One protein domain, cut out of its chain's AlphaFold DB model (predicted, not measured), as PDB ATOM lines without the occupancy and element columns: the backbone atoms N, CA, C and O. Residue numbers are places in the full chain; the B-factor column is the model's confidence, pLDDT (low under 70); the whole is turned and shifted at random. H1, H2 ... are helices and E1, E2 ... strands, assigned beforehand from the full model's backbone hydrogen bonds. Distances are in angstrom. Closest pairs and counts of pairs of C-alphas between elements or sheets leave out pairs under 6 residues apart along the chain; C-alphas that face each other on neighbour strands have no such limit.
ATOM      1  N   TYR A   2     158.559 246.907 193.886       63.34
ATOM      2  CA  TYR A   2     159.608 246.937 194.916       63.34
ATOM      3  C   TYR A   2     159.855 245.497 195.389       63.34
ATOM      4  O   TYR A   2     158.865 244.799 195.623       63.34
ATOM      5  N   PRO A   3     161.111 245.037 195.532       71.25
ATOM      6  CA  PRO A   3     161.383 243.728 196.113       71.25
ATOM      7  C   PRO A   3     160.939 243.729 197.580       71.25
ATOM      8  O   PRO A   3     161.314 244.616 198.350       71.25
ATOM      9  N   ARG A   4     160.122 242.745 197.964       77.56
ATOM     10  CA  ARG A   4     159.726 242.501 199.356       77.56
ATOM     11  C   ARG A   4     160.577 241.340 199.876       77.56
ATOM     12  O   ARG A   4     160.335 240.220 199.436       77.56
ATOM     13  N   PRO A   5     161.540 241.565 200.787       82.69
ATOM     14  CA  PRO A   5     162.329 240.472 201.339       82.69
ATOM     15  C   PRO A   5     161.414 239.476 202.057       82.69
ATOM     16  O   PRO A   5     160.609 239.875 202.901       82.69
ATOM     17  N   GLN A   6     161.529 238.195 201.710       82.94
ATOM     18  CA  GLN A   6     160.881 237.094 202.431       82.94
ATOM     19  C   GLN A   6     161.791 236.509 203.521       82.94
ATOM     20  O   GLN A   6     161.305 236.051 204.550       82.94
ATOM     21  N   HIS A   7     163.108 236.549 203.306       85.31
ATOM     22  CA  HIS A   7     164.103 235.853 204.122       85.31
ATOM     23  C   HIS A   7     165.030 236.844 204.826       85.31
ATOM     24  O   HIS A   7     165.227 237.971 204.368       85.31
ATOM     25  N   PHE A   8     165.618 236.424 205.943       89.94
ATOM     26  CA  PHE A   8     166.589 237.205 206.701       89.94
ATOM     27  C   PHE A   8     167.589 236.285 207.405       89.94
ATOM     28  O   PHE A   8     167.324 235.102 207.599       89.94
ATOM     29  N   ILE A   9     168.717 236.856 207.818       89.62
ATOM     30  CA  ILE A   9     169.663 236.253 208.760       89.62
ATOM     31  C   ILE A   9     169.729 237.094 210.033       89.62
ATOM     32  O   ILE A   9     169.472 238.302 210.010       89.62
ATOM     33  N   ILE A  10     170.104 236.461 211.139       90.44
ATOM     34  CA  ILE A  10     170.542 237.154 212.351       90.44
ATOM     35  C   ILE A  10     172.057 237.346 212.249       90.44
ATOM     36  O   ILE A  10     172.776 236.428 211.859       90.44
ATOM     37  N   ARG A  11     172.552 238.536 212.595       87.00
ATOM     38  CA  ARG A  11     173.976 238.771 212.859       87.00
ATOM     39  C   ARG A  11     174.155 239.253 214.301       87.00
ATOM     40  O   ARG A  11     173.557 240.284 214.627       87.00
ATOM     41  N   PRO A  12     174.988 238.589 215.119       87.75
ATOM     42  CA  PRO A  12     175.332 239.069 216.451       87.75
ATOM     43  C   PRO A  12     175.928 240.480 216.413       87.75
ATOM     44  O   PRO A  12     176.853 240.758 215.646       87.75
ATOM     45  N   GLY A  13     175.387 241.382 217.233       81.75
ATOM     46  CA  GLY A  13     175.925 242.729 217.416       81.75
ATOM     47  C   GLY A  13     177.169 242.731 218.304       81.75
ATOM     48  O   GLY A  13     177.278 241.956 219.252       81.75
ATOM     49  N   CYS A  14     178.113 243.641 218.040       74.88
ATOM     50  CA  CYS A  14     179.308 243.820 218.882       74.88
ATOM     51  C   CYS A  14     178.987 244.375 220.287       74.88
ATOM     52  O   CYS A  14     179.848 244.387 221.162       74.88
ATOM     53  N   ASP A  15     177.761 244.854 220.481       82.94
ATOM     54  CA  ASP A  15     177.133 245.284 221.731       82.94
ATOM     55  C   ASP A  15     176.308 244.168 222.406       82.94
ATOM     56  O   ASP A  15     175.721 244.392 223.465       82.94
ATOM     57  N   GLY A  16     176.266 242.970 221.812       81.44
ATOM     58  CA  GLY A  16     175.435 241.851 222.252       81.44
ATOM     59  C   GLY A  16     173.985 241.906 221.762       81.44
ATOM     60  O   GLY A  16     173.184 241.092 222.217       81.44
ATOM     61  N   GLN A  17     173.621 242.831 220.860       86.38
ATOM     62  CA  GLN A  17     172.264 242.920 220.323       86.38
ATOM     63  C   GLN A  17     172.166 242.363 218.893       86.38
ATOM     64  O   GLN A  17     172.710 242.911 217.935       86.38
ATOM     65  N   ASP A  18     171.409 241.277 218.739       92.62
ATOM     66  CA  ASP A  18     171.167 240.630 217.450       92.62
ATOM     67  C   ASP A  18     170.503 241.561 216.425       92.62
ATOM     68  O   ASP A  18     169.458 242.173 216.666       92.62
ATOM     69  N   THR A  19     171.106 241.637 215.238       91.50
ATOM     70  CA  THR A  19     170.634 242.454 214.118       91.50
ATOM     71  C   THR A  19     170.021 241.577 213.030       91.50
ATOM     72  O   THR A  19     170.719 240.795 212.383       91.50
ATOM     73  N   LEU A  20     168.725 241.762 212.779       91.81
ATOM     74  CA  LEU A  20     168.013 241.172 211.643       91.81
ATOM     75  C   LEU A  20     168.459 241.830 210.328       91.81
ATOM     76  O   LEU A  20     168.357 243.049 210.179       91.81
ATOM     77  N   VAL A  21     168.919 241.035 209.360       91.44
ATOM     78  CA  VAL A  21     169.360 241.509 208.038       91.44
ATOM     79  C   VAL A  21     168.598 240.773 206.933       91.44
ATOM     80  O   VAL A  21     168.717 239.552 206.847       91.44
ATOM     81  N   PRO A  22     167.831 241.469 206.072       90.12
ATOM     82  CA  PRO A  22     167.088 240.826 204.993       90.12
ATOM     83  C   PRO A  22     168.025 240.239 203.931       90.12
ATOM     84  O   PRO A  22     168.973 240.896 203.499       90.12
ATOM     85  N   LEU A  23     167.704 239.035 203.461       89.25
ATOM     86  CA  LEU A  23     168.269 238.463 202.243       89.25
ATOM     87  C   LEU A  23     167.355 238.812 201.063       89.25
ATOM     88  O   LEU A  23     166.135 238.644 201.133       89.25
ATOM     89  N   ILE A  24     167.950 239.296 199.974       87.94
ATOM     90  CA  ILE A  24     167.252 239.630 198.729       87.94
ATOM     91  C   ILE A  24     168.006 238.949 197.581       87.94
ATOM     92  O   ILE A  24     169.171 239.293 197.369       87.94
ATOM     93  N   PRO A  25     167.384 238.003 196.855       87.19
ATOM     94  CA  PRO A  25     167.978 237.403 195.662       87.19
ATOM     95  C   PRO A  25     168.332 238.469 194.609       87.19
ATOM     96  O   PRO A  25     167.591 239.441 194.419       87.19
ATOM     97  N   THR A  26     169.495 238.346 193.962       88.88
ATOM     98  CA  THR A  26     170.045 239.405 193.091       88.88
ATOM     99  C   THR A  26     169.318 239.522 191.751       88.88
ATOM    100  O   THR A  26     169.274 240.610 191.174       88.88
ATOM    101  N   ASP A  27     168.690 238.439 191.296       87.44
ATOM    102  CA  ASP A  27     167.736 238.368 190.189       87.44
ATOM    103  C   ASP A  27     166.459 239.186 190.464       87.44
ATOM    104  O   ASP A  27     166.012 239.929 189.590       87.44
ATOM    105  N   GLN A  28     165.923 239.139 191.690       86.00
ATOM    106  CA  GLN A  28     164.681 239.829 192.080       86.00
ATOM    107  C   GLN A  28     164.830 241.356 192.222       86.00
ATOM    108  O   GLN A  28     163.841 242.079 192.389       86.00
ATOM    109  N   LEU A  29     166.055 241.883 192.160       86.62
ATOM    110  CA  LEU A  29     166.297 243.322 192.105       86.62
ATOM    111  C   LEU A  29     165.883 243.877 190.725       86.62
ATOM    112  O   LEU A  29     166.201 243.259 189.712       86.62
ATOM    113  N   PRO A  30     165.273 245.072 190.618       87.12
ATOM    114  CA  PRO A  30     165.024 245.718 189.322       87.12
ATOM    115  C   PRO A  30     166.300 245.878 188.473       87.12
ATOM    116  O   PRO A  30     167.345 246.212 189.022       87.12
ATOM    117  N   ASP A  31     166.231 245.703 187.148       86.69
ATOM    118  CA  ASP A  31     167.408 245.572 186.248       86.69
ATOM    119  C   ASP A  31     168.392 246.754 186.248       86.69
ATOM    120  O   ASP A  31     169.575 246.610 185.916       86.69
ATOM    121  N   TRP A  32     167.900 247.941 186.613       88.19
ATOM    122  CA  TRP A  32     168.697 249.158 186.768       88.19
ATOM    123  C   TRP A  32     169.556 249.155 188.043       88.19
ATOM    124  O   TRP A  32     170.508 249.929 188.140       88.19
ATOM    125  N   ILE A  33     169.265 248.269 189.001       89.81
ATOM    126  CA  ILE A  33     170.151 247.934 190.115       89.81
ATOM    127  C   ILE A  33     171.095 246.823 189.650       89.81
ATOM    128  O   ILE A  33     170.682 245.696 189.362       89.81
ATOM    129  N   ARG A  34     172.389 247.139 189.611       87.88
ATOM    130  CA  ARG A  34     173.470 246.174 189.397       87.88
ATOM    131  C   ARG A  34     174.447 246.281 190.556       87.88
ATOM    132  O   ARG A  34     174.969 247.362 190.821       87.88
ATOM    133  N   LEU A  35     174.663 245.169 191.251       90.62
ATOM    134  CA  LEU A  35     175.642 245.079 192.325       90.62
ATOM    135  C   LEU A  35     177.029 244.867 191.704       90.62
ATOM    136  O   LEU A  35     177.201 244.036 190.814       90.62
ATOM    137  N   ALA A  36     178.018 245.652 192.126       88.62
ATOM    138  CA  ALA A  36     179.375 245.517 191.609       88.62
ATOM    139  C   ALA A  36     180.026 244.254 192.192       88.62
ATOM    140  O   ALA A  36     180.121 244.128 193.409       88.62
ATOM    141  N   GLY A  37     180.464 243.334 191.329       87.00
ATOM    142  CA  GLY A  37     181.098 242.076 191.743       87.00
ATOM    143  C   GLY A  37     180.142 240.982 192.237       87.00
ATOM    144  O   GLY A  37     180.622 239.970 192.728       87.00
ATOM    145  N   ALA A  38     178.821 241.155 192.104       89.06
ATOM    146  CA  ALA A  38     177.834 240.120 192.415       89.06
ATOM    147  C   ALA A  38     176.870 239.940 191.221       89.06
ATOM    148  O   ALA A  38     176.087 240.857 190.940       89.06
ATOM    149  N   PRO A  39     176.943 238.815 190.483       90.12
ATOM    150  CA  PRO A  39     176.089 238.571 189.326       90.12
ATOM    151  C   PRO A  39     174.642 238.214 189.731       90.12
ATOM    152  O   PRO A  39     174.290 238.126 190.911       90.12
ATOM    153  N   ARG A  40     173.763 238.085 188.726       89.50
ATOM    154  CA  ARG A  40     172.322 237.779 188.895       89.50
ATOM    155  C   ARG A  40     171.985 236.290 188.799       89.50
ATOM    156  O   ARG A  40     170.939 235.875 189.271       89.50
ATOM    157  N   ALA A  41     172.877 235.525 188.192       90.38
ATOM    158  CA  ALA A  41     172.959 234.075 188.260       90.38
ATOM    159  C   ALA A  41     174.422 233.741 188.586       90.38
ATOM    160  O   ALA A  41     175.288 234.592 188.370       90.38
ATOM    161  N   LEU A  53     172.084 227.681 200.712       82.00
ATOM    162  CA  LEU A  53     171.099 227.949 201.769       82.00
ATOM    163  C   LEU A  53     169.804 227.120 201.632       82.00
ATOM    164  O   LEU A  53     169.007 227.049 202.567       82.00
ATOM    165  N   GLY A  54     169.590 226.496 200.474       80.62
ATOM    166  CA  GLY A  54     168.399 225.729 200.123       80.62
ATOM    167  C   GLY A  54     168.062 225.837 198.634       80.62
ATOM    168  O   GLY A  54     168.712 226.554 197.871       80.62
ATOM    169  N   VAL A  55     166.998 225.140 198.232       77.50
ATOM    170  CA  VAL A  55     166.396 225.244 196.896       77.50
ATOM    171  C   VAL A  55     165.036 225.922 197.034       77.50
ATOM    172  O   VAL A  55     164.246 225.573 197.911       77.50
ATOM    173  N   VAL A  56     164.765 226.896 196.167       68.25
ATOM    174  CA  VAL A  56     163.446 227.526 196.048       68.25
ATOM    175  C   VAL A  56     162.628 226.699 195.068       68.25
ATOM    176  O   VAL A  56     163.008 226.578 193.903       68.25
ATOM    177  N   ALA A  57     161.514 226.125 195.518       60.12
ATOM    178  CA  ALA A  57     160.602 225.463 194.598       60.12
ATOM    179  C   ALA A  57     159.863 226.531 193.781       60.12
ATOM    180  O   ALA A  57     159.277 227.462 194.339       60.12
ATOM    181  N   ALA A  58     159.854 226.388 192.455       53.19
ATOM    182  CA  ALA A  58     158.835 227.049 191.658       53.19
ATOM    183  C   ALA A  58     157.494 226.409 192.035       53.19
ATOM    184  O   ALA A  58     157.326 225.200 191.864       53.19
ATOM    185  N   ALA A  59     156.563 227.196 192.579       51.41
ATOM    186  CA  ALA A  59     155.229 226.712 192.898       51.41
ATOM    187  C   ALA A  59     154.525 226.293 191.600       51.41
ATOM    188  O   ALA A  59     154.008 227.132 190.860       51.41
ATOM    189  N   VAL A  60     154.542 224.990 191.316       49.94
ATOM    190  CA  VAL A  60     153.753 224.399 190.239       49.94
ATOM    191  C   VAL A  60     152.299 224.648 190.597       49.94
ATOM    192  O   VAL A  60     151.772 224.056 191.537       49.94
ATOM    193  N   THR A  61     151.650 225.545 189.859       47.22
ATOM    194  CA  THR A  61     150.197 225.647 189.892       47.22
ATOM    195  C   THR A  61     149.658 224.336 189.348       47.22
ATOM    196  O   THR A  61     149.624 224.144 188.131       47.22
ATOM    197  N   TYR A  84     157.168 232.343 195.096       44.66
ATOM    198  CA  TYR A  84     158.350 231.606 195.517       44.66
ATOM    199  C   TYR A  84     158.256 231.314 197.018       44.66
ATOM    200  O   TYR A  84     158.040 232.228 197.818       44.66
ATOM    201  N   GLU A  85     158.432 230.045 197.383       41.66
ATOM    202  CA  GLU A  85     158.564 229.573 198.761       41.66
ATOM    203  C   GLU A  85     159.926 228.877 198.891       41.66
ATOM    204  O   GLU A  85     160.227 227.920 198.171       41.66
ATOM    205  N   ALA A  86     160.790 229.399 199.765       45.44
ATOM    206  CA  ALA A  86     162.126 228.855 199.981       45.44
ATOM    207  C   ALA A  86     162.194 228.149 201.336       45.44
ATOM    208  O   ALA A  86     162.129 228.787 202.389       45.44
ATOM    209  N   SER A  87     162.390 226.831 201.315       49.03
ATOM    210  CA  SER A  87     162.630 226.059 202.535       49.03
ATOM    211  C   SER A  87     164.093 226.211 202.968       49.03
ATOM    212  O   SER A  87     164.958 225.388 202.664       49.03
ATOM    213  N   LEU A  88     164.380 227.334 203.635       53.69
ATOM    214  CA  LEU A  88     165.675 227.628 204.247       53.69
ATOM    215  C   LEU A  88     165.937 226.617 205.376       53.69
ATOM    216  O   LEU A  88     165.199 226.589 206.362       53.69
ATOM    217  N   ARG A  89     167.000 225.806 205.273       53.22
ATOM    218  CA  ARG A  89     167.356 224.835 206.327       53.22
ATOM    219  C   ARG A  89     167.852 225.566 207.581       53.22
ATOM    220  O   ARG A  89     169.041 225.854 207.704       53.22
ATOM    221  N   GLN A  90     166.940 225.839 208.517       50.91
ATOM    222  CA  GLN A  90     167.183 226.617 209.745       50.91
ATOM    223  C   GLN A  90     168.436 226.157 210.512       50.91
ATOM    224  O   GLN A  90     169.248 226.991 210.913       50.91
ATOM    225  N   ASN A  91     168.648 224.841 210.617       48.06
ATOM    226  CA  ASN A  91     169.788 224.233 211.311       48.06
ATOM    227  C   ASN A  91     171.155 224.704 210.762       48.06
ATOM    228  O   ASN A  91     172.088 224.904 211.536       48.06
ATOM    229  N   ILE A  92     171.275 224.932 209.446       52.00
ATOM    230  CA  ILE A  92     172.543 225.333 208.805       52.00
ATOM    231  C   ILE A  92     172.908 226.776 209.179       52.00
ATOM    232  O   ILE A  92     174.062 227.074 209.478       52.00
ATOM    233  N   VAL A  93     171.919 227.676 209.232       51.84
ATOM    234  CA  VAL A  93     172.134 229.080 209.629       51.84
ATOM    235  C   VAL A  93     172.577 229.178 211.093       51.84
ATOM    236  O   VAL A  93     173.370 230.051 211.437       51.84
ATOM    237  N   GLN A  94     172.105 228.266 211.947       45.59
ATOM    238  CA  GLN A  94     172.492 228.214 213.355       45.59
ATOM    239  C   GLN A  94     173.923 227.674 213.546       45.59
ATOM    240  O   GLN A  94     174.696 228.276 214.291       45.59
ATOM    241  N   GLY A  95     174.315 226.623 212.812       44.25
ATOM    242  CA  GLY A  95     175.694 226.112 212.814       44.25
ATOM    243  C   GLY A  95     176.726 227.133 212.311       44.25
ATOM    244  O   GLY A  95     177.788 227.287 212.905       44.25
ATOM    245  N   LEU A  96     176.389 227.919 211.280       48.59
ATOM    246  CA  LEU A  96     177.275 228.961 210.732       48.59
ATOM    247  C   LEU A  96     177.573 230.127 211.697       48.59
ATOM    248  O   LEU A  96     178.552 230.845 211.493       48.59
ATOM    249  N   LEU A  97     176.747 230.340 212.727       48.19
ATOM    250  CA  LEU A  97     177.002 231.336 213.779       48.19
ATOM    251  C   LEU A  97     177.764 230.741 214.972       48.19
ATOM    252  O   LEU A  97     178.519 231.453 215.636       48.19
ATOM    253  N   GLN A  98     177.592 229.445 215.228       40.84
ATOM    254  CA  GLN A  98     178.187 228.728 216.350       40.84
ATOM    255  C   GLN A  98     179.394 227.910 215.867       40.84
ATOM    256  O   GLN A  98     179.333 226.688 215.805       40.84
ATOM    257  N   GLY A  99     180.483 228.599 215.499       40.69
ATOM    258  CA  GLY A  99     181.659 228.014 214.837       40.69
ATOM    259  C   GLY A  99     182.344 226.883 215.614       40.69
ATOM    260  O   GLY A  99     183.289 227.120 216.367       40.69
TER     261      GLY A  99
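This is residues 2 to 41, 53 to 61 and 84 to 99 of the 481 residues of the protein "C3H1-type domain-containing protein" of Coniella lustricola (UniProt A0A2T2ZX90). Little regular structure is formed: a strand hairpin, E1 and E2, has a large loop, residues 24 to 41, beyond the end away from its turn. On E1's side, two strips, residues 53 to 61 and 84 to 99, pair briefly, and the second holds the short helix H1. The 65 printed residues run E1, E2, H1, with 16 in named elements, class mixed; the sheet E1 - E2 is antiparallel. The whole is loose, radius of gyration of the C-alphas 14.4 A, spans 39 by 30 by 21 A.

E1, residues 7 to 11, and E2, residues 19 to 23, form an antiparallel hairpin at 145 degrees, with N 9 and O 21 within hydrogen-bond range at 2.9 A. The closest C-alphas of E1 and H1, residues 90 to 95, are those of Ile 9 and Val 93, 7.6 A apart. In H1 every O i to N i+4 pair is within hydrogen-bond range. Residues 56 to 57 pair antiparallel with 85 to 86.

E1 starts at C-alpha 7 (164.103, 235.853, 204.122) and spans 13.5 A; E2 spans 12.7 A. H1 ends at C-alpha 95 (175.694, 226.112, 212.814).

Cuts leave C-alphas 41 and 53 14.9 A apart, and 61 and 84 11.6 A. The link E1 to E2 is short. The model's pLDDT is under 70 at residues 2, 56 to 61 and 84 to 99.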